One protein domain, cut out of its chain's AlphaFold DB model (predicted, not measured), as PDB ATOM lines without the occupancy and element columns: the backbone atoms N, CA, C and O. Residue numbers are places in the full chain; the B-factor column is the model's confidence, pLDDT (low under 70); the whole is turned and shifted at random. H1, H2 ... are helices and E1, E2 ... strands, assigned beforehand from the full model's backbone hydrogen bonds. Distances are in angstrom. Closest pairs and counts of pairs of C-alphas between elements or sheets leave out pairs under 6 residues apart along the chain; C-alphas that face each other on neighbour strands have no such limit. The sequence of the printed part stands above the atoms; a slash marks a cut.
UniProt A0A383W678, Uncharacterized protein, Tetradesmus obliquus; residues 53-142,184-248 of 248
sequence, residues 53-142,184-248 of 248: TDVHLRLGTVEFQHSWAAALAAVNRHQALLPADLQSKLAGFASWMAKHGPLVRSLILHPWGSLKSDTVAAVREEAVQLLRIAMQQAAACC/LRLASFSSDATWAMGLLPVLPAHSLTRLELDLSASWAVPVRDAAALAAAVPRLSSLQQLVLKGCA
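Overview. This is residues 53 to 142 and 184 to 248 of the 248 residues of an uncharacterized protein of Tetradesmus obliquus (UniProt A0A383W678). A gently curled wall of five parallel strands, E1 to E5, has a row of four helices, H2, H3, H4 and H5, side by side along one face, while no named helix covers the other face. The chain winds to and fro between the two layers in stacked turns; H1 lies off one end of the body, where residues 64 to 70 stick out. The printed part has 155 residues, with five named helices and five named strands in the order E1 H1 H2 E2 H3 E3 H4 E4 H5 E5, and the sheet runs E1 E2 E3 E4 E5. The class is mixed, helices and strands; the whole is compact, with a radius of gyration of the C-alphas of 16.2 A and spans of 47 by 40 by 26 A.

Arrangement. E1, residues 53 to 57, is an edge strand and the parallel neighbour of E2, residues 104 to 109, with N 55 and O 106 2.8 A apart. Between them in the chain come H1, residues 68 to 78, not on the sheet, and H2, residues 82 to 103, which only grazes it with residues 90 to 103. H2 touches H3, residues 117 to 142, at a shallow tilt of 23 degrees, the same way; the closest C-alphas, of Ala 98 and Ala 138, are 3.9 A apart. E2 pairs with E3, residues 188 to 191, through N 109 and O 190 at 2.9 A. H4, residues 194 to 202, is on the sheet at a height of 9.6 A, along the strands, over E3 and only just, with 3 C-alphas, over E4, residues 210 to 214. H3 touches H4 with residues 124 to 136 alone, the closest C-alphas being those of Arg 132 and Leu 199, 6.2 A apart. H4 touches H5, residues 223 to 235, the C-alphas of Pro 201 and Ala 232 coming closest at 5.9 A. N 189 and O 210 of E3 and E4 are 2.9 A apart, as are N 213 and O 243 of E4 and the edge strand E5, residues 241 to 245. E1, H1 H2, E2; E3, H4, E4; and E4, H5, E5 are strand-helix-strand units, two parallel neighbour strands joined through helices, with right-handed crossovers. O i to N i+4 pairs within hydrogen-bond range number 6 of 7 in H1, 16 of 18 in H2, 19 of 22 in H3, 7 of 9 in H5 and 0 of 5 in H4, which has 4 of 6 O i to N i+3 pairs.

Along the chain. E1 begins at C-alpha 53, (-36.227, -19.527, -42.453), and E5 ends at C-alpha 245, (-40.736, -40.931, -31.745). H3 is 39.1 A long and H2 28.9 A, with a kink of 54 degrees near residue 97.

Size, cuts and confidence. The C-alphas of Ala 69 and Cys 142, 48.3 A apart, are the two farthest apart. Residues 143 to 183 are not printed, and C-alphas 142 and 184 are 8.7 A apart across this cut. Of the links that are printed whole, none is long. The mean pLDDT of the printed part is 81.5, and 36 residues are under 70, among them residues 60 to 83.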
ATOM      1  N   THR A  53     -35.260 -18.995 -41.491       79.81
ATOM      2  CA  THR A  53     -36.227 -19.527 -42.453       79.81
ATOM      3  C   THR A  53     -36.527 -20.959 -42.044       79.81
ATOM      4  O   THR A  53     -35.650 -21.828 -42.122       79.81
ATOM      5  N   ASP A  54     -37.758 -21.182 -41.602       83.38
ATOM      6  CA  ASP A  54     -38.303 -22.510 -41.384       83.38
ATOM      7  C   ASP A  54     -38.868 -23.016 -42.712       83.38
ATOM      8  O   ASP A  54     -39.844 -22.493 -43.255       83.38
ATOM      9  N   VAL A  55     -38.202 -24.015 -43.284       85.62
ATOM     10  CA  VAL A  55     -38.574 -24.590 -44.572       85.62
ATOM     11  C   VAL A  55     -39.380 -25.853 -44.329       85.62
ATOM     12  O   VAL A  55     -38.856 -26.870 -43.878       85.62
ATOM     13  N   HIS A  56     -40.661 -25.795 -44.677       87.94
ATOM     14  CA  HIS A  56     -41.545 -26.951 -44.678       87.94
ATOM     15  C   HIS A  56     -41.617 -27.531 -46.086       87.94
ATOM     16  O   HIS A  56     -42.183 -26.917 -46.995       87.94
ATOM     17  N   LEU A  57     -41.070 -28.729 -46.272       85.56
ATOM     18  CA  LEU A  57     -41.172 -29.450 -47.532       85.56
ATOM     19  C   LEU A  57     -42.258 -30.523 -47.407       85.56
ATOM     20  O   LEU A  57     -42.045 -31.607 -46.861       85.56
ATOM     21  N   ARG A  58     -43.449 -30.201 -47.921       83.69
ATOM     22  CA  ARG A  58     -44.554 -31.155 -48.084       83.69
ATOM     23  C   ARG A  58     -44.505 -31.753 -49.481       83.69
ATOM     24  O   ARG A  58     -44.837 -31.096 -50.467       83.69
ATOM     25  N   LEU A  59     -44.084 -33.008 -49.559       75.12
ATOM     26  CA  LEU A  59     -44.008 -33.768 -50.799       75.12
ATOM     27  C   LEU A  59     -45.190 -34.747 -50.842       75.12
ATOM     28  O   LEU A  59     -45.057 -35.924 -50.532       75.12
ATOM     29  N   GLY A  60     -46.373 -34.247 -51.194       64.94
ATOM     30  CA  GLY A  60     -47.544 -35.094 -51.436       64.94
ATOM     31  C   GLY A  60     -48.767 -34.809 -50.564       64.94
ATOM     32  O   GLY A  60     -48.671 -34.324 -49.444       64.94
ATOM     33  N   THR A  61     -49.909 -35.115 -51.183       54.50
ATOM     34  CA  THR A  61     -51.316 -35.049 -50.751       54.50
ATOM     35  C   THR A  61     -51.786 -33.775 -50.053       54.50
ATOM     36  O   THR A  61     -51.609 -33.564 -48.860       54.50
ATOM     37  N   VAL A  62     -52.501 -32.983 -50.857       50.78
ATOM     38  CA  VAL A  62     -53.607 -32.102 -50.469       50.78
ATOM     39  C   VAL A  62     -54.355 -32.700 -49.276       50.78
ATOM     40  O   VAL A  62     -54.800 -33.847 -49.343       50.78
ATOM     41  N   GLU A  63     -54.480 -31.927 -48.199       51.12
ATOM     42  CA  GLU A  63     -55.343 -32.227 -47.057       51.12
ATOM     43  C   GLU A  63     -56.799 -32.297 -47.546       51.12
ATOM     44  O   GLU A  63     -57.550 -31.328 -47.485       51.12
ATOM     45  N   PHE A  64     -57.224 -33.432 -48.104       51.47
ATOM     46  CA  PHE A  64     -58.632 -33.651 -48.419       51.47
ATOM     47  C   PHE A  64     -59.346 -34.055 -47.139       51.47
ATOM     48  O   PHE A  64     -59.620 -35.226 -46.887       51.47
ATOM     49  N   GLN A  65     -59.648 -33.043 -46.334       58.06
ATOM     50  CA  GLN A  65     -60.267 -33.171 -45.021       58.06
ATOM     51  C   GLN A  65     -61.691 -33.776 -45.064       58.06
ATOM     52  O   GLN A  65     -62.231 -34.074 -44.007       58.06
ATOM     53  N   HIS A  66     -62.300 -34.026 -46.242       49.62
ATOM     54  CA  HIS A  66     -63.702 -34.483 -46.319       49.62
ATOM     55  C   HIS A  66     -64.089 -35.583 -47.328       49.62
ATOM     56  O   HIS A  66     -65.258 -35.962 -47.350       49.62
ATOM     57  N   SER A  67     -63.190 -36.174 -48.125       67.12
ATOM     58  CA  SER A  67     -63.578 -37.358 -48.925       67.12
ATOM     59  C   SER A  67     -62.381 -38.152 -49.439       67.12
ATOM     60  O   SER A  67     -61.794 -37.833 -50.475       67.12
ATOM     61  N   TRP A  68     -62.054 -39.240 -48.738       61.78
ATOM     62  CA  TRP A  68     -61.043 -40.206 -49.179       61.78
ATOM     63  C   TRP A  68     -61.374 -40.795 -50.568       61.78
ATOM     64  O   TRP A  68     -60.476 -41.049 -51.368       61.78
ATOM     65  N   ALA A  69     -62.666 -40.932 -50.893       67.12
ATOM     66  CA  ALA A  69     -63.144 -41.461 -52.167       67.12
ATOM     67  C   ALA A  69     -62.895 -40.497 -53.342       67.12
ATOM     68  O   ALA A  69     -62.451 -40.926 -54.407       67.12
ATOM     69  N   ALA A  70     -63.111 -39.188 -53.154       64.81
ATOM     70  CA  ALA A  70     -62.801 -38.184 -54.175       64.81
ATOM     71  C   ALA A  70     -61.284 -38.017 -54.362       64.81
ATOM     72  O   ALA A  70     -60.814 -37.881 -55.492       64.81
ATOM     73  N   ALA A  71     -60.518 -38.103 -53.270       57.69
ATOM     74  CA  ALA A  71     -59.060 -38.075 -53.312       57.69
ATOM     75  C   ALA A  71     -58.497 -39.279 -54.082       57.69
ATOM     76  O   ALA A  71     -57.656 -39.095 -54.956       57.69
ATOM     77  N   LEU A  72     -59.011 -40.495 -53.860       60.75
ATOM     78  CA  LEU A  72     -58.615 -41.672 -54.642       60.75
ATOM     79  C   LEU A  72     -59.026 -41.578 -56.114       60.75
ATOM     80  O   LEU A  72     -58.253 -41.968 -56.987       60.75
ATOM     81  N   ALA A  73     -60.202 -41.018 -56.412       63.91
ATOM     82  CA  ALA A  73     -60.647 -40.799 -57.789       63.91
ATOM     83  C   ALA A  73     -59.819 -39.727 -58.531       63.91
ATOM     84  O   ALA A  73     -59.695 -39.787 -59.759       63.91
ATOM     85  N   ALA A  74     -59.250 -38.756 -57.807       59.94
ATOM     86  CA  ALA A  74     -58.302 -37.777 -58.342       59.94
ATOM     87  C   ALA A  74     -56.886 -38.364 -58.474       59.94
ATOM     88  O   ALA A  74     -56.232 -38.169 -59.497       59.94
ATOM     89  N   VAL A  75     -56.433 -39.150 -57.490       59.72
ATOM     90  CA  VAL A  75     -55.124 -39.824 -57.502       59.72
ATOM     91  C   VAL A  75     -55.037 -40.840 -58.641       59.72
ATOM     92  O   VAL A  75     -54.066 -40.803 -59.390       59.72
ATOM     93  N   ASN A  76     -56.075 -41.656 -58.865       57.81
ATOM     94  CA  ASN A  76     -56.113 -42.601 -59.990       57.81
ATOM     95  C   ASN A  76     -56.079 -41.905 -61.364       57.81
ATOM     96  O   ASN A  76     -55.616 -42.498 -62.333       57.81
ATOM     97  N   ARG A  77     -56.534 -40.647 -61.467       57.78
ATOM     98  CA  ARG A  77     -56.456 -39.860 -62.713       57.78
ATOM     99  C   ARG A  77     -55.121 -39.136 -62.908       57.78
ATOM    100  O   ARG A  77     -54.787 -38.804 -64.039       57.78
ATOM    101  N   HIS A  78     -54.345 -38.924 -61.845       53.91
ATOM    102  CA  HIS A  78     -53.069 -38.196 -61.888       53.91
ATOM    103  C   HIS A  78     -51.826 -39.071 -61.656       53.91
ATOM    104  O   HIS A  78     -50.709 -38.552 -61.619       53.91
ATOM    105  N   GLN A  79     -51.987 -40.394 -61.559       52.75
ATOM    106  CA  GLN A  79     -50.916 -41.335 -61.205       52.75
ATOM    107  C   GLN A  79     -49.757 -41.410 -62.223       52.75
ATOM    108  O   GLN A  79     -48.708 -41.956 -61.896       52.75
ATOM    109  N   ALA A  80     -49.897 -40.814 -63.414       52.22
ATOM    110  CA  ALA A  80     -48.848 -40.769 -64.439       52.22
ATOM    111  C   ALA A  80     -48.116 -39.414 -64.573       52.22
ATOM    112  O   ALA A  80     -47.072 -39.364 -65.215       52.22
ATOM    113  N   LEU A  81     -48.618 -38.319 -63.983       53.88
ATOM    114  CA  LEU A  81     -48.075 -36.960 -64.210       53.88
ATOM    115  C   LEU A  81     -47.296 -36.377 -63.022       53.88
ATOM    116  O   LEU A  81     -46.533 -35.430 -63.184       53.88
ATOM    117  N   LEU A  82     -47.431 -36.965 -61.833       59.19
ATOM    118  CA  LEU A  82     -46.740 -36.492 -60.631       59.19
ATOM    119  C   LEU A  82     -45.193 -36.554 -60.651       59.19
ATOM    120  O   LEU A  82     -44.610 -35.712 -59.965       59.19
ATOM    121  N   PRO A  83     -44.497 -37.449 -61.392       66.62
ATOM    122  CA  PRO A  83     -43.033 -37.507 -61.335       66.62
ATOM    123  C   PRO A  83     -42.354 -36.242 -61.876       66.62
ATOM    124  O   PRO A  83     -41.510 -35.666 -61.195       66.62
ATOM    125  N   ALA A  84     -42.758 -35.767 -63.060       76.06
ATOM    126  CA  ALA A  84     -42.078 -34.660 -63.739       76.06
ATOM    127  C   ALA A  84     -42.282 -33.314 -63.023       76.06
ATOM    128  O   ALA A  84     -41.336 -32.536 -62.857       76.06
ATOM    129  N   ASP A  85     -43.501 -33.057 -62.539       80.75
ATOM    130  CA  ASP A  85     -43.817 -31.828 -61.806       80.75
ATOM    131  C   ASP A  85     -43.129 -31.792 -60.439       80.75
ATOM    132  O   ASP A  85     -42.608 -30.752 -60.024       80.75
ATOM    133  N   LEU A  86     -43.110 -32.925 -59.726       80.69
ATOM    134  CA  LEU A  86     -42.433 -33.032 -58.436       80.69
ATOM    135  C   LEU A  86     -40.923 -32.876 -58.600       80.69
ATOM    136  O   LEU A  86     -40.308 -32.121 -57.850       80.69
ATOM    137  N   GLN A  87     -40.343 -33.540 -59.597       82.44
ATOM    138  CA  GLN A  87     -38.925 -33.442 -59.908       82.44
ATOM    139  C   GLN A  87     -38.535 -32.006 -60.264       82.44
ATOM    140  O   GLN A  87     -37.562 -31.489 -59.724       82.44
ATOM    141  N   SER A  88     -39.332 -31.322 -61.088       84.38
ATOM    142  CA  SER A  88     -39.099 -29.916 -61.441       84.38
ATOM    143  C   SER A  88     -39.179 -28.998 -60.216       84.38
ATOM    144  O   SER A  88     -38.339 -28.113 -60.041       84.38
ATOM    145  N   LYS A  89     -40.142 -29.234 -59.312       83.94
ATOM    146  CA  LYS A  89     -40.247 -28.498 -58.039       83.94
ATOM    147  C   LYS A  89     -39.064 -28.771 -57.114       83.94
ATOM    148  O   LYS A  89     -38.537 -27.832 -56.524       83.94
ATOM    149  N   LEU A  90     -38.631 -30.027 -57.005       83.94
ATOM    150  CA  LEU A  90     -37.470 -30.424 -56.208       83.94
ATOM    151  C   LEU A  90     -36.171 -29.856 -56.777       83.94
ATOM    152  O   LEU A  90     -35.349 -29.375 -56.008       83.94
ATOM    153  N   ALA A  91     -36.005 -29.836 -58.098       85.06
ATOM    154  CA  ALA A  91     -34.865 -29.212 -58.761       85.06
ATOM    155  C   ALA A  91     -34.851 -27.689 -58.546       85.06
ATOM    156  O   ALA A  91     -33.814 -27.114 -58.212       85.06
ATOM    157  N   GLY A  92     -36.010 -27.030 -58.658       87.00
ATOM    158  CA  GLY A  92     -36.150 -25.607 -58.338       87.00
ATOM    159  C   GLY A  92     -35.830 -25.308 -56.870       87.00
ATOM    160  O   GLY A  92     -35.097 -24.366 -56.570       87.00
ATOM    161  N   PHE A  93     -36.313 -26.150 -55.954       85.50
ATOM    162  CA  PHE A  93     -35.990 -26.066 -54.533       85.50
ATOM    163  C   PHE A  93     -34.503 -26.319 -54.259       85.50
ATOM    164  O   PHE A  93     -33.901 -25.601 -53.466       85.50
ATOM    165  N   ALA A  94     -33.891 -27.281 -54.950       86.25
ATOM    166  CA  ALA A  94     -32.471 -27.579 -54.844       86.25
ATOM    167  C   ALA A  94     -31.612 -26.378 -55.255       86.25
ATOM    168  O   ALA A  94     -30.719 -25.966 -54.516       86.25
ATOM    169  N   SER A  95     -31.943 -25.760 -56.394       86.19
ATOM    170  CA  SER A  95     -31.298 -24.534 -56.868       86.19
ATOM    171  C   SER A  95     -31.479 -23.373 -55.883       86.19
ATOM    172  O   SER A  95     -30.521 -22.661 -55.568       86.19
ATOM    173  N   TRP A  96     -32.687 -23.213 -55.334       89.19
ATOM    174  CA  TRP A  96     -32.951 -22.218 -54.297       89.19
ATOM    175  C   TRP A  96     -32.106 -22.474 -53.044       89.19
ATOM    176  O   TRP A  96     -31.467 -21.550 -52.547       89.19
ATOM    177  N   MET A  97     -32.032 -23.715 -52.563       86.38
ATOM    178  CA  MET A  97     -31.250 -24.074 -51.380       86.38
ATOM    179  C   MET A  97     -29.752 -23.873 -51.604       86.38
ATOM    180  O   MET A  97     -29.077 -23.372 -50.713       86.38
ATOM    181  N   ALA A  98     -29.225 -24.172 -52.792       85.12
ATOM    182  CA  ALA A  98     -27.826 -23.898 -53.113       85.12
ATOM    183  C   ALA A  98     -27.486 -22.401 -52.966       85.12
ATOM    184  O   ALA A  98     -26.414 -22.049 -52.479       85.12
ATOM    185  N   LYS A  99     -28.426 -21.516 -53.326       83.56
ATOM    186  CA  LYS A  99     -28.264 -20.055 -53.239       83.56
ATOM    187  C   LYS A  99     -28.584 -19.477 -51.856       83.56
ATOM    188  O   LYS A  99     -27.975 -18.493 -51.443       83.56
ATOM    189  N   HIS A 100     -29.555 -20.059 -51.156       82.81
ATOM    190  CA  HIS A 100     -30.148 -19.507 -49.933       82.81
ATOM    191  C   HIS A 100     -29.931 -20.382 -48.693       82.81
ATOM    192  O   HIS A 100     -30.439 -20.059 -47.624       82.81
ATOM    193  N   GLY A 101     -29.148 -21.455 -48.796       85.81
ATOM    194  CA  GLY A 101     -28.871 -22.402 -47.716       85.81
ATOM    195  C   GLY A 101     -28.426 -21.770 -46.393       85.81
ATOM    196  O   GLY A 101     -28.919 -22.197 -45.352       85.81
ATOM    197  N   PRO A 102     -27.591 -20.712 -46.377       85.00
ATOM    198  CA  PRO A 102     -27.224 -20.032 -45.132       85.00
ATOM    199  C   PRO A 102     -28.398 -19.390 -44.368       85.00
ATOM    200  O   PRO A 102     -28.232 -19.042 -43.201       85.00
ATOM    201  N   LEU A 103     -29.562 -19.215 -45.007       84.62
ATOM    202  CA  LEU A 103     -30.788 -18.673 -44.403       84.62
ATOM    203  C   LEU A 103     -31.711 -19.763 -43.832       84.62
ATOM    204  O   LEU A 103     -32.663 -19.443 -43.117       84.62
ATOM    205  N   VAL A 104     -31.468 -21.033 -44.173       88.56
ATOM    206  CA  VAL A 104     -32.300 -22.164 -43.747       88.56
ATOM    207  C   VAL A 104     -31.850 -22.617 -42.366       88.56
ATOM    208  O   VAL A 104     -30.779 -23.208 -42.215       88.56
ATOM    209  N   ARG A 105     -32.680 -22.351 -41.353       90.38
ATOM    210  CA  ARG A 105     -32.398 -22.729 -39.960       90.38
ATOM    211  C   ARG A 105     -33.128 -24.000 -39.552       90.38
ATOM    212  O   ARG A 105     -32.547 -24.809 -38.829       90.38
ATOM    213  N   SER A 106     -34.366 -24.174 -40.003       91.88
ATOM    214  CA  SER A 106     -35.148 -25.383 -39.762       91.88
ATOM    215  C   SER A 106     -35.586 -26.000 -41.080       91.88
ATOM    216  O   SER A 106     -36.015 -25.288 -41.988       91.88
ATOM    217  N   LEU A 107     -35.483 -27.321 -41.185       93.62
ATOM    218  CA  LEU A 107     -35.989 -28.092 -42.314       93.62
ATOM    219  C   LEU A 107     -36.923 -29.166 -41.770       93.62
ATOM    220  O   LEU A 107     -36.499 -30.033 -41.004       93.62
ATOM    221  N   ILE A 108     -38.190 -29.079 -42.166       92.81
ATOM    222  CA  ILE A 108     -39.248 -29.993 -41.752       92.81
ATOM    223  C   ILE A 108     -39.721 -30.754 -42.986       92.81
ATOM    224  O   ILE A 108     -40.234 -30.157 -43.937       92.81
ATOM    225  N   LEU A 109     -39.518 -32.068 -42.982       91.94
ATOM    226  CA  LEU A 109     -39.871 -32.953 -44.088       91.94
ATOM    227  C   LEU A 109     -41.052 -33.823 -43.684       91.94
ATOM    228  O   LEU A 109     -40.924 -34.640 -42.775       91.94
ATOM    229  N   HIS A 110     -42.164 -33.646 -44.388       89.38
ATOM    230  CA  HIS A 110     -43.395 -34.393 -44.152       89.38
ATOM    231  C   HIS A 110     -43.416 -35.727 -44.917       89.38
ATOM    232  O   HIS A 110     -42.715 -35.865 -45.935       89.38
ATOM    233  N   PRO A 111     -44.239 -36.708 -44.502       83.62
ATOM    234  CA  PRO A 111     -44.256 -38.017 -45.106       83.62
ATOM    235  C   PRO A 111     -44.895 -37.901 -46.480       83.62
ATOM    236  O   PRO A 111     -45.753 -37.056 -46.742       83.62
ATOM    237  N   TRP A 112     -44.492 -38.794 -47.374       80.94
ATOM    238  CA  TRP A 112     -45.243 -38.960 -48.607       80.94
ATOM    239  C   TRP A 112     -46.543 -39.663 -48.270       80.94
ATOM    240  O   TRP A 112     -46.527 -40.671 -47.560       80.94
ATOM    241  N   GLY A 113     -47.656 -39.140 -48.789       72.50
ATOM    242  CA  GLY A 113     -48.936 -39.835 -48.722       72.50
ATOM    243  C   GLY A 113     -48.768 -41.289 -49.171       72.50
ATOM    244  O   GLY A 113     -47.975 -41.574 -50.071       72.50
ATOM    245  N   SER A 114     -49.477 -42.205 -48.507       63.41
ATOM    246  CA  SER A 114     -49.391 -43.651 -48.741       63.41
ATOM    247  C   SER A 114     -49.853 -44.005 -50.162       63.41
ATOM    248  O   SER A 114     -51.019 -44.293 -50.422       63.41
ATOM    249  N   LEU A 115     -48.933 -43.906 -51.116       63.53
ATOM    250  CA  LEU A 115     -49.091 -44.350 -52.493       63.53
ATOM    251  C   LEU A 115     -48.516 -45.776 -52.592       63.53
ATOM    252  O   LEU A 115     -47.556 -46.117 -51.902       63.53
ATOM    253  N   LYS A 116     -49.122 -46.633 -53.424       68.44
ATOM    254  CA  LYS A 116     -48.750 -48.056 -53.540       68.44
ATOM    255  C   LYS A 116     -47.280 -48.275 -53.964       68.44
ATOM    256  O   LYS A 116     -46.698 -47.481 -54.694       68.44
ATOM    257  N   SER A 117     -46.763 -49.413 -53.499       63.72
ATOM    258  CA  SER A 117     -45.379 -49.773 -53.137       63.72
ATOM    259  C   SER A 117     -44.225 -49.439 -54.099       63.72
ATOM    260  O   SER A 117     -43.196 -48.963 -53.627       63.72
ATOM    261  N   ASP A 118     -44.337 -49.628 -55.416       69.75
ATOM    262  CA  ASP A 118     -43.094 -49.796 -56.197       69.75
ATOM    263  C   ASP A 118     -42.649 -48.531 -56.943       69.75
ATOM    264  O   ASP A 118     -41.483 -48.136 -56.881       69.75
ATOM    265  N   THR A 119     -43.575 -47.812 -57.583       70.06
ATOM    266  CA  THR A 119     -43.256 -46.551 -58.282       70.06
ATOM    267  C   THR A 119     -42.799 -45.463 -57.306       70.06
ATOM    268  O   THR A 119     -41.958 -44.628 -57.627       70.06
ATOM    269  N   VAL A 120     -43.327 -45.493 -56.084       75.12
ATOM    270  CA  VAL A 120     -43.049 -44.493 -55.049       75.12
ATOM    271  C   VAL A 120     -41.629 -44.634 -54.514       75.12
ATOM    272  O   VAL A 120     -41.010 -43.625 -54.190       75.12
ATOM    273  N   ALA A 121     -41.093 -45.854 -54.449       80.69
ATOM    274  CA  ALA A 121     -39.739 -46.094 -53.964       80.69
ATOM    275  C   ALA A 121     -38.679 -45.462 -54.884       80.69
ATOM    276  O   ALA A 121     -37.767 -44.799 -54.392       80.69
ATOM    277  N   ALA A 122     -38.833 -45.592 -56.207       82.81
ATOM    278  CA  ALA A 122     -37.910 -44.991 -57.173       82.81
ATOM    279  C   ALA A 122     -37.939 -43.455 -57.115       82.81
ATOM    280  O   ALA A 122     -36.894 -42.820 -56.984       82.81
ATOM    281  N   VAL A 123     -39.139 -42.863 -57.118       82.25
ATOM    282  CA  VAL A 123     -39.308 -41.401 -57.027       82.25
ATOM    283  C   VAL A 123     -38.744 -40.876 -55.700       82.25
ATOM    284  O   VAL A 123     -38.148 -39.803 -55.657       82.25
ATOM    285  N   ARG A 124     -38.891 -41.644 -54.614       84.00
ATOM    286  CA  ARG A 124     -38.383 -41.326 -53.269       84.00
ATOM    287  C   ARG A 124     -36.879 -41.276 -53.229       84.00
ATOM    288  O   ARG A 124     -36.328 -40.311 -52.708       84.00
ATOM    289  N   GLU A 125     -36.235 -42.289 -53.787       86.88
ATOM    290  CA  GLU A 125     -34.784 -42.312 -53.868       86.88
ATOM    291  C   GLU A 125     -34.282 -41.123 -54.693       86.88
ATOM    292  O   GLU A 125     -33.413 -40.385 -54.239       86.88
ATOM    293  N   GLU A 126     -34.894 -40.847 -55.845       86.25
ATOM    294  CA  GLU A 126     -34.521 -39.699 -56.675       86.25
ATOM    295  C   GLU A 126     -34.706 -38.356 -55.947       86.25
ATOM    296  O   GLU A 126     -33.817 -37.500 -55.972       86.25
ATOM    297  N   ALA A 127     -35.812 -38.183 -55.220       86.31
ATOM    298  CA  ALA A 127     -36.053 -36.994 -54.411       86.31
ATOM    299  C   ALA A 127     -35.014 -36.824 -53.291       86.31
ATOM    300  O   ALA A 127     -34.515 -35.716 -53.073       86.31
ATOM    301  N   VAL A 128     -34.652 -37.917 -52.611       89.50
ATOM    302  CA  VAL A 128     -33.582 -37.934 -51.604       89.50
ATOM    303  C   VAL A 128     -32.249 -37.531 -52.229       89.50
ATOM    304  O   VAL A 128     -31.540 -36.711 -51.650       89.50
ATOM    305  N   GLN A 129     -31.910 -38.059 -53.407       90.62
ATOM    306  CA  GLN A 129     -30.668 -37.718 -54.107       90.62
ATOM    307  C   GLN A 129     -30.626 -36.236 -54.498       90.62
ATOM    308  O   GLN A 129     -29.623 -35.570 -54.245       90.62
ATOM    309  N   LEU A 130     -31.719 -35.686 -55.037       87.94
ATOM    310  CA  LEU A 130     -31.807 -34.261 -55.380       87.94
ATOM    311  C   LEU A 130     -31.635 -33.362 -54.152       87.94
ATOM    312  O   LEU A 130     -30.859 -32.406 -54.189       87.94
ATOM    313  N   LEU A 131     -32.310 -33.687 -53.046       89.75
ATOM    314  CA  LEU A 131     -32.167 -32.956 -51.784       89.75
ATOM    315  C   LEU A 131     -30.747 -33.063 -51.224       89.75
ATOM    316  O   LEU A 131     -30.189 -32.074 -50.748       89.75
ATOM    317  N   ARG A 132     -30.133 -34.241 -51.332       91.44
ATOM    318  CA  ARG A 132     -28.756 -34.472 -50.905       91.44
ATOM    319  C   ARG A 132     -27.776 -33.588 -51.673       91.44
ATOM    320  O   ARG A 132     -26.966 -32.901 -51.052       91.44
ATOM    321  N   ILE A 133     -27.889 -33.571 -53.001       88.06
ATOM    322  CA  ILE A 133     -27.067 -32.731 -53.882       88.06
ATOM    323  C   ILE A 133     -27.265 -31.254 -53.529       88.06
ATOM    324  O   ILE A 133     -26.284 -30.531 -53.367       88.06
ATOM    325  N   ALA A 134     -28.511 -30.817 -53.331       87.31
ATOM    326  CA  ALA A 134     -28.827 -29.441 -52.953       87.31
ATOM    327  C   ALA A 134     -28.144 -29.012 -51.650       87.31
ATOM    328  O   ALA A 134     -27.513 -27.958 -51.591       87.31
ATOM    329  N   MET A 135     -28.245 -29.843 -50.610       89.38
ATOM    330  CA  MET A 135     -27.654 -29.570 -49.300       89.38
ATOM    331  C   MET A 135     -26.125 -29.528 -49.365       89.38
ATOM    332  O   MET A 135     -25.503 -28.660 -48.753       89.38
ATOM    333  N   GLN A 136     -25.513 -30.426 -50.138       90.25
ATOM    334  CA  GLN A 136     -24.065 -30.441 -50.349       90.25
ATOM    335  C   GLN A 136     -23.588 -29.215 -51.134       90.25
ATOM    336  O   GLN A 136     -22.595 -28.596 -50.757       90.25
ATOM    337  N   GLN A 137     -24.310 -28.821 -52.184       87.00
ATOM    338  CA  GLN A 137     -24.018 -27.604 -52.942       87.00
ATOM    339  C   GLN A 137     -24.159 -26.360 -52.065       87.00
ATOM    340  O   GLN A 137     -23.270 -25.512 -52.061       87.00
ATOM    341  N   ALA A 138     -25.223 -26.282 -51.263       86.19
ATOM    342  CA  ALA A 138     -25.428 -25.209 -50.294       86.19
ATOM    343  C   ALA A 138     -24.301 -25.139 -49.252       86.19
ATOM    344  O   ALA A 138     -23.902 -24.052 -48.841       86.19
ATOM    345  N   ALA A 139     -23.764 -26.287 -48.833       84.69
ATOM    346  CA  ALA A 139     -22.606 -26.341 -47.948       84.69
ATOM    347  C   ALA A 139     -21.305 -25.895 -48.647       84.69
ATOM    348  O   ALA A 139     -20.481 -25.227 -48.022       84.69
ATOM    349  N   ALA A 140     -21.127 -26.225 -49.931       82.69
ATOM    350  CA  ALA A 140     -19.917 -25.927 -50.704       82.69
ATOM    351  C   ALA A 140     -19.853 -24.487 -51.250       82.69
ATOM    352  O   ALA A 140     -18.764 -23.932 -51.403       82.69
ATOM    353  N   CYS A 141     -20.998 -23.857 -51.533       70.50
ATOM    354  CA  CYS A 141     -21.070 -22.557 -52.215       70.50
ATOM    355  C   CYS A 141     -20.505 -21.378 -51.391       70.50
ATOM    356  O   CYS A 141     -20.379 -20.259 -51.883       70.50
ATOM    357  N   CYS A 142     -20.117 -21.617 -50.140       58.84
ATOM    358  CA  CYS A 142     -19.687 -20.584 -49.200       58.84
ATOM    359  C   CYS A 142     -18.178 -20.299 -49.222       58.84
ATOM    360  O   CYS A 142     -17.702 -19.488 -48.434       58.84
ATOM    361  N   LEU A 184     -24.407 -24.361 -45.080       82.31
ATOM    362  CA  LEU A 184     -25.743 -24.661 -44.554       82.31
ATOM    363  C   LEU A 184     -25.783 -24.602 -43.007       82.31
ATOM    364  O   LEU A 184     -25.218 -25.456 -42.318       82.31
ATOM    365  N   ARG A 185     -26.453 -23.582 -42.453       87.12
ATOM    366  CA  ARG A 185     -26.546 -23.330 -41.000       87.12
ATOM    367  C   ARG A 185     -27.831 -23.904 -40.410       87.12
ATOM    368  O   ARG A 185     -28.546 -23.234 -39.666       87.12
ATOM    369  N   LEU A 186     -28.117 -25.152 -40.759       91.44
ATOM    370  CA  LEU A 186     -29.308 -25.838 -40.286       91.44
ATOM    371  C   LEU A 186     -29.167 -26.134 -38.790       91.44
ATOM    372  O   LEU A 186     -28.333 -26.945 -38.410       91.44
ATOM    373  N   ALA A 187     -29.979 -25.488 -37.953       94.44
ATOM    374  CA  ALA A 187     -30.003 -25.707 -36.508       94.44
ATOM    375  C   ALA A 187     -30.981 -26.814 -36.102       94.44
ATOM    376  O   ALA A 187     -30.750 -27.512 -35.117       94.44
ATOM    377  N   SER A 188     -32.067 -26.983 -36.858       95.81
ATOM    378  CA  SER A 188     -33.112 -27.962 -36.573       95.81
ATOM    379  C   SER A 188     -33.460 -28.766 -37.820       95.81
ATOM    380  O   SER A 188     -33.698 -28.210 -38.891       95.81
ATOM    381  N   PHE A 189     -33.535 -30.083 -37.674       96.19
ATOM    382  CA  PHE A 189     -34.076 -30.982 -38.683       96.19
ATOM    383  C   PHE A 189     -35.173 -31.820 -38.046       96.19
ATOM    384  O   PHE A 189     -34.951 -32.442 -37.005       96.19
ATOM    385  N   SER A 190     -36.347 -31.834 -38.665       95.88
ATOM    386  CA  SER A 190     -37.453 -32.679 -38.239       95.88
ATOM    387  C   SER A 190     -38.014 -33.433 -39.429       95.88
ATOM    388  O   SER A 190     -38.237 -32.855 -40.494       95.88
ATOM    389  N   SER A 191     -38.249 -34.727 -39.265       93.50
ATOM    390  CA  SER A 191     -38.996 -35.484 -40.251       93.50
ATOM    391  C   SER A 191     -39.776 -36.619 -39.626       93.50
ATOM    392  O   SER A 191     -39.292 -37.309 -38.736       93.50
ATOM    393  N   ASP A 192     -40.969 -36.837 -40.152       89.62
ATOM    394  CA  ASP A 192     -41.812 -38.007 -39.921       89.62
ATOM    395  C   ASP A 192     -41.768 -39.004 -41.092       89.62
ATOM    396  O   ASP A 192     -42.541 -39.961 -41.169       89.62
ATOM    397  N   ALA A 193     -40.850 -38.779 -42.033       85.69
ATOM    398  CA  ALA A 193     -40.742 -39.548 -43.248       85.69
ATOM    399  C   ALA A 193     -39.567 -40.526 -43.182       85.69
ATOM    400  O   ALA A 193     -38.414 -40.127 -43.036       85.69
ATOM    401  N   THR A 194     -39.825 -41.817 -43.407       85.19
ATOM    402  CA  THR A 194     -38.772 -42.853 -43.369       85.19
ATOM    403  C   THR A 194     -37.649 -42.617 -44.382       85.19
ATOM    404  O   THR A 194     -36.505 -42.992 -44.162       85.19
ATOM    405  N   TRP A 195     -37.936 -41.920 -45.483       87.19
ATOM    406  CA  TRP A 195     -36.935 -41.574 -46.493       87.19
ATOM    407  C   TRP A 195     -35.946 -40.497 -46.047       87.19
ATOM    408  O   TRP A 195     -34.840 -40.417 -46.585       87.19
ATOM    409  N   ALA A 196     -36.304 -39.686 -45.048       90.19
ATOM    410  CA  ALA A 196     -35.440 -38.634 -44.526       90.19
ATOM    411  C   ALA A 196     -34.167 -39.191 -43.872       90.19
ATOM    412  O   ALA A 196     -33.160 -38.486 -43.796       90.19
ATOM    413  N   MET A 197     -34.162 -40.477 -43.500       90.38
ATOM    414  CA  MET A 197     -32.968 -41.193 -43.039       90.38
ATOM    415  C   MET A 197     -31.826 -41.125 -44.063       90.38
ATOM    416  O   MET A 197     -30.657 -41.011 -43.694       90.38
ATOM    417  N   GLY A 198     -32.158 -41.083 -45.359       90.00
ATOM    418  CA  GLY A 198     -31.188 -40.906 -46.438       90.00
ATOM    419  C   GLY A 198     -30.490 -39.539 -46.446       90.00
ATOM    420  O   GLY A 198     -29.455 -39.390 -47.100       90.00
ATOM    421  N   LEU A 199     -31.007 -38.543 -45.723       92.56
ATOM    422  CA  LEU A 199     -30.415 -37.205 -45.624       92.56
ATOM    423  C   LEU A 199     -29.499 -37.036 -44.409       92.56
ATOM    424  O   LEU A 199     -28.683 -36.115 -44.400       92.56
ATOM    425  N   LEU A 200     -29.553 -37.940 -43.425       93.94
ATOM    426  CA  LEU A 200     -28.699 -37.873 -42.233       93.94
ATOM    427  C   LEU A 200     -27.203 -37.702 -42.554       93.94
ATOM    428  O   LEU A 200     -26.553 -36.890 -41.893       93.94
ATOM    429  N   PRO A 201     -26.630 -38.366 -43.583       93.00
ATOM    430  CA  PRO A 201     -25.209 -38.224 -43.878       93.00
ATOM    431  C   PRO A 201     -24.779 -36.831 -44.354       93.00
ATOM    432  O   PRO A 201     -23.576 -36.555 -44.327       93.00
ATOM    433  N   VAL A 202     -25.720 -35.993 -44.805       92.69
ATOM    434  CA  VAL A 202     -25.459 -34.642 -45.336       92.69
ATOM    435  C   VAL A 202     -25.936 -33.517 -44.426       92.69
ATOM    436  O   VAL A 202     -25.758 -32.347 -44.765       92.69
ATOM    437  N   LEU A 203     -26.512 -33.843 -43.267       93.94
ATOM    438  CA  LEU A 203     -26.820 -32.836 -42.261       93.94
ATOM    439  C   LEU A 203     -25.524 -32.174 -41.758       93.94
ATOM    440  O   LEU A 203     -24.498 -32.848 -41.607       93.94
ATOM    441  N   PRO A 204     -25.539 -30.856 -41.505       91.12
ATOM    442  CA  PRO A 204     -24.340 -30.135 -41.114       91.12
ATOM    443  C   PRO A 204     -23.957 -30.460 -39.663       91.12
ATOM    444  O   PRO A 204     -24.661 -30.122 -38.715       91.12
ATOM    445  N   ALA A 205     -22.795 -31.093 -39.501       91.50
ATOM    446  CA  ALA A 205     -22.279 -31.603 -38.229       91.50
ATOM    447  C   ALA A 205     -22.188 -30.558 -37.102       91.50
ATOM    448  O   ALA A 205     -22.438 -30.868 -35.937       91.50
ATOM    449  N   HIS A 206     -21.807 -29.328 -37.453       90.69
ATOM    450  CA  HIS A 206     -21.402 -28.292 -36.496       90.69
ATOM    451  C   HIS A 206     -22.464 -27.217 -36.242       90.69
ATOM    452  O   HIS A 206     -22.238 -26.308 -35.452       90.69
ATOM    453  N   SER A 207     -23.593 -27.264 -36.950       91.81
ATOM    454  CA  SER A 207     -24.677 -26.288 -36.781       91.81
ATOM    455  C   SER A 207     -25.971 -26.925 -36.295       91.81
ATOM    456  O   SER A 207     -26.751 -26.239 -35.638       91.81
ATOM    457  N   LEU A 208     -26.177 -28.222 -36.546       95.75
ATOM    458  CA  LEU A 208     -27.386 -28.920 -36.137       95.75
ATOM    459  C   LEU A 208     -27.402 -29.146 -34.622       95.75
ATOM    460  O   LEU A 208     -26.622 -29.939 -34.100       95.75
ATOM    461  N   THR A 209     -28.322 -28.480 -33.925       96.75
ATOM    462  CA  THR A 209     -28.525 -28.626 -32.476       96.75
ATOM    463  C   THR A 209     -29.738 -29.484 -32.136       96.75
ATOM    464  O   THR A 209     -29.783 -30.060 -31.048       96.75
ATOM    465  N   ARG A 210     -30.700 -29.621 -33.054       97.25
ATOM    466  CA  ARG A 210     -31.930 -30.397 -32.859       97.25
ATOM    467  C   ARG A 210     -32.181 -31.350 -34.026       97.25
ATOM    468  O   ARG A 210     -32.250 -30.923 -35.177       97.25
ATOM    469  N   LEU A 211     -32.363 -32.629 -33.711       97.06
ATOM    470  CA  LEU A 211     -32.753 -33.682 -34.646       97.06
ATOM    471  C   LEU A 211     -34.004 -34.380 -34.110       97.06
ATOM    472  O   LEU A 211     -33.978 -34.957 -33.025       97.06
ATOM    473  N   GLU A 212     -35.092 -34.327 -34.867       96.56
ATOM    474  CA  GLU A 212     -36.361 -34.975 -34.541       96.56
ATOM    475  C   GLU A 212     -36.757 -35.939 -35.660       96.56
ATOM    476  O   GLU A 212     -36.916 -35.532 -36.809       96.56
ATOM    477  N   LEU A 213     -36.907 -37.219 -35.329       94.50
ATOM    478  CA  LEU A 213     -37.292 -38.266 -36.269       94.50
ATOM    479  C   LEU A 213     -38.506 -39.012 -35.724       94.50
ATOM    480  O   LEU A 213     -38.470 -39.527 -34.603       94.50
ATOM    481  N   ASP A 214     -39.574 -39.077 -36.514       92.12
ATOM    482  CA  ASP A 214     -40.732 -39.915 -36.223       92.12
ATOM    483  C   ASP A 214     -40.628 -41.242 -36.978       92.12
ATOM    484  O   ASP A 214     -40.697 -41.302 -38.206       92.12
ATOM    485  N   LEU A 215     -40.418 -42.313 -36.217       88.12
ATOM    486  CA  LEU A 215     -40.272 -43.682 -36.698       88.12
ATOM    487  C   LEU A 215     -41.598 -44.460 -36.608       88.12
ATOM    488  O   LEU A 215     -41.646 -45.620 -37.014       88.12
ATOM    489  N   SER A 216     -42.676 -43.842 -36.103       83.56
ATOM    490  CA  SER A 216     -43.980 -44.502 -35.902       83.56
ATOM    491  C   SER A 216     -44.637 -44.974 -37.203       83.56
ATOM    492  O   SER A 216     -45.321 -45.996 -37.222       83.56
ATOM    493  N   ALA A 217     -44.386 -44.288 -38.322       70.25
ATOM    494  CA  ALA A 217     -44.955 -44.649 -39.620       70.25
ATOM    495  C   ALA A 217     -44.416 -45.980 -40.183       70.25
ATOM    496  O   ALA A 217     -44.984 -46.523 -41.134       70.25
ATOM    497  N   SER A 218     -43.327 -46.516 -39.616       63.47
ATOM    498  CA  SER A 218     -42.714 -47.759 -40.071       63.47
ATOM    499  C   SER A 218     -43.028 -48.900 -39.110       63.47
ATOM    500  O   SER A 218     -42.289 -49.175 -38.169       63.47
ATOM    501  N   TRP A 219     -44.108 -49.627 -39.392       64.81
ATOM    502  CA  TRP A 219     -44.435 -50.895 -38.722       64.81
ATOM    503  C   TRP A 219     -43.327 -51.956 -38.873       64.81
ATOM    504  O   TRP A 219     -43.293 -52.934 -38.133       64.81
ATOM    505  N   ALA A 220     -42.388 -51.740 -39.796       61.06
ATOM    506  CA  ALA A 220     -41.140 -52.473 -39.905       61.06
ATOM    507  C   ALA A 220     -40.020 -51.478 -40.231       61.06
ATOM    508  O   ALA A 220     -39.722 -51.254 -41.401       61.06
ATOM    509  N   VAL A 221     -39.415 -50.826 -39.228       59.69
ATOM    510  CA  VAL A 221     -38.174 -50.062 -39.452       59.69
ATOM    511  C   VAL A 221     -37.132 -51.046 -39.996       59.69
ATOM    512  O   VAL A 221     -36.736 -51.968 -39.277       59.69
ATOM    513  N   PRO A 222     -36.696 -50.916 -41.260       68.38
ATOM    514  CA  PRO A 222     -35.663 -51.791 -41.774       68.38
ATOM    515  C   PRO A 222     -34.386 -51.560 -40.960       68.38
ATOM    516  O   PRO A 222     -34.006 -50.423 -40.696       68.38
ATOM    517  N   VAL A 223     -33.682 -52.640 -40.603       72.69
ATOM    518  CA  VAL A 223     -32.401 -52.615 -39.856       72.69
ATOM    519  C   VAL A 223     -31.399 -51.597 -40.436       72.69
ATOM    520  O   VAL A 223     -30.587 -51.022 -39.712       72.69
ATOM    521  N   ARG A 224     -31.492 -51.327 -41.745       76.88
ATOM    522  CA  ARG A 224     -30.706 -50.310 -42.459       76.88
ATOM    523  C   ARG A 224     -30.877 -48.890 -41.910       76.88
ATOM    524  O   ARG A 224     -29.881 -48.178 -41.815       76.88
ATOM    525  N   ASP A 225     -32.084 -48.494 -41.522       81.69
ATOM    526  CA  ASP A 225     -32.362 -47.126 -41.068       81.69
ATOM    527  C   ASP A 225     -31.770 -46.879 -39.676       81.69
ATOM    528  O   ASP A 225     -31.175 -45.831 -39.421       81.69
ATOM    529  N   ALA A 226     -31.832 -47.888 -38.801       86.12
ATOM    530  CA  ALA A 226     -31.187 -47.846 -37.492       86.12
ATOM    531  C   ALA A 226     -29.656 -47.744 -37.614       86.12
ATOM    532  O   ALA A 226     -29.030 -46.950 -36.912       86.12
ATOM    533  N   ALA A 227     -29.052 -48.496 -38.542       88.69
ATOM    534  CA  ALA A 227     -27.616 -48.426 -38.801       88.69
ATOM    535  C   ALA A 227     -27.190 -47.055 -39.357       88.69
ATOM    536  O   ALA A 227     -26.180 -46.501 -38.922       88.69
ATOM    537  N   ALA A 228     -27.974 -46.479 -40.276       89.44
ATOM    538  CA  ALA A 228     -27.718 -45.143 -40.813       89.44
ATOM    539  C   ALA A 228     -27.782 -44.066 -39.718       89.44
ATOM    540  O   ALA A 228     -26.912 -43.195 -39.663       89.44
ATOM    541  N   LEU A 229     -28.762 -44.161 -38.810       92.31
ATOM    542  CA  LEU A 229     -28.864 -43.273 -37.653       92.31
ATOM    543  C   LEU A 229     -27.661 -43.415 -36.720       92.31
ATOM    544  O   LEU A 229     -27.019 -42.417 -36.394       92.31
ATOM    545  N   ALA A 230     -27.324 -44.650 -36.342       93.69
ATOM    546  CA  ALA A 230     -26.194 -44.941 -35.465       93.69
ATOM    547  C   ALA A 230     -24.865 -44.428 -36.043       93.69
ATOM    548  O   ALA A 230     -24.022 -43.931 -35.301       93.69
ATOM    549  N   ALA A 231     -24.691 -44.486 -37.367       93.69
ATOM    550  CA  ALA A 231     -23.515 -43.948 -38.049       93.69
ATOM    551  C   ALA A 231     -23.514 -42.411 -38.152       93.69
ATOM    552  O   ALA A 231     -22.449 -41.792 -38.196       93.69
ATOM    553  N   ALA A 232     -24.688 -41.776 -38.217       94.19
ATOM    554  CA  ALA A 232     -24.805 -40.330 -38.378       94.19
ATOM    555  C   ALA A 232     -24.655 -39.564 -37.058       94.19
ATOM    556  O   ALA A 232     -23.988 -38.532 -37.038       94.19
ATOM    557  N   VAL A 233     -25.234 -40.063 -35.960       95.62
ATOM    558  CA  VAL A 233     -25.280 -39.345 -34.671       95.62
ATOM    559  C   VAL A 233     -23.894 -38.917 -34.162       95.62
ATOM    560  O   VAL A 233     -23.749 -37.739 -33.839       95.62
ATOM    561  N   PRO A 234     -22.842 -39.764 -34.165       96.69
ATOM    562  CA  PRO A 234     -21.513 -39.358 -33.695       96.69
ATOM    563  C   PRO A 234     -20.884 -38.212 -34.498       96.69
ATOM    564  O   PRO A 234     -19.993 -37.524 -34.006       96.69
ATOM    565  N   ARG A 235     -21.331 -37.998 -35.743       95.50
ATOM    566  CA  ARG A 235     -20.842 -36.913 -36.602       95.50
ATOM    567  C   ARG A 235     -21.478 -35.571 -36.253       95.50
ATOM    568  O   ARG A 235     -20.909 -34.539 -36.589       95.50
ATOM    569  N   LEU A 236     -22.646 -35.567 -35.614       95.75
ATOM    570  CA  LEU A 236     -23.399 -34.362 -35.270       95.75
ATOM    571  C   LEU A 236     -22.885 -33.794 -33.940       95.75
ATOM    572  O   LEU A 236     -23.568 -33.839 -32.921       95.75
ATOM    573  N   SER A 237     -21.652 -33.282 -33.936       95.62
ATOM    574  CA  SER A 237     -20.952 -32.881 -32.706       95.62
ATOM    575  C   SER A 237     -21.609 -31.727 -31.942       95.62
ATOM    576  O   SER A 237     -21.311 -31.530 -30.768       95.62
ATOM    577  N   SER A 238     -22.490 -30.961 -32.592       95.81
ATOM    578  CA  SER A 238     -23.253 -29.868 -31.969       95.81
ATOM    579  C   SER A 238     -24.673 -30.257 -31.553       95.81
ATOM    580  O   SER A 238     -25.429 -29.393 -31.107       95.81
ATOM    581  N   LEU A 239     -25.048 -31.534 -31.688       97.62
ATOM    582  CA  LEU A 239     -26.393 -32.004 -31.382       97.62
ATOM    583  C   LEU A 239     -26.667 -31.922 -29.876       97.62
ATOM    584  O   LEU A 239     -26.003 -32.567 -29.071       97.62
ATOM    585  N   GLN A 240     -27.674 -31.136 -29.503       97.50
ATOM    586  CA  GLN A 240     -28.109 -30.940 -28.117       97.50
ATOM    587  C   GLN A 240     -29.386 -31.722 -27.815       97.50
ATOM    588  O   GLN A 240     -29.577 -32.203 -26.701       97.50
ATOM    589  N   GLN A 241     -30.267 -31.850 -28.808       97.62
ATOM    590  CA  GLN A 241     -31.548 -32.523 -28.668       97.62
ATOM    591  C   GLN A 241     -31.726 -33.568 -29.772       97.62
ATOM    592  O   GLN A 241     -31.789 -33.233 -30.955       97.62
ATOM    593  N   LEU A 242     -31.862 -34.829 -29.362       97.19
ATOM    594  CA  LEU A 242     -32.265 -35.944 -30.213       97.19
ATOM    595  C   LEU A 242     -33.644 -36.429 -29.756       97.19
ATOM    596  O   LEU A 242     -33.794 -36.885 -28.626       97.19
ATOM    597  N   VAL A 243     -34.646 -36.322 -30.626       96.69
ATOM    598  CA  VAL A 243     -36.008 -36.804 -30.372       96.69
ATOM    599  C   VAL A 243     -36.307 -37.931 -31.347       96.69
ATOM    600  O   VAL A 243     -36.363 -37.708 -32.553       96.69
ATOM    601  N   LEU A 244     -36.509 -39.135 -30.818       94.31
ATOM    602  CA  LEU A 244     -36.962 -40.294 -31.581       94.31
ATOM    603  C   LEU A 244     -38.377 -40.627 -31.118       94.31
ATOM    604  O   LEU A 244     -38.576 -40.974 -29.954       94.31
ATOM    605  N   LYS A 245     -39.360 -40.491 -32.008       93.00
ATOM    606  CA  LYS A 245     -40.736 -40.931 -31.745       93.00
ATOM    607  C   LYS A 245     -40.924 -42.317 -32.349       93.00
ATOM    608  O   LYS A 245     -40.438 -42.577 -33.445       93.00
ATOM    609  N   GLY A 246     -41.599 -43.209 -31.638       86.00
ATOM    610  CA  GLY A 246     -41.910 -44.560 -32.104       86.00
ATOM    611  C   GLY A 246     -43.317 -44.969 -31.686       86.00
ATOM    612  O   GLY A 246     -43.939 -44.299 -30.863       86.00
ATOM    613  N   CYS A 247     -43.814 -46.064 -32.259       74.19
ATOM    614  CA  CYS A 247     -45.019 -46.723 -31.761       74.19
ATOM    615  C   CYS A 247     -44.671 -47.480 -30.473       74.19
ATOM    616  O   CYS A 247     -43.715 -48.258 -30.474       74.19
ATOM    617  N   ALA A 248     -45.410 -47.205 -29.396       63.50
ATOM    618  CA  ALA A 248     -45.344 -47.955 -28.143       63.50
ATOM    619  C   ALA A 248     -46.082 -49.296 -28.255       63.50
ATOM    620  O   ALA A 248     -47.063 -49.357 -29.033       63.50
TER     621      ALA A 248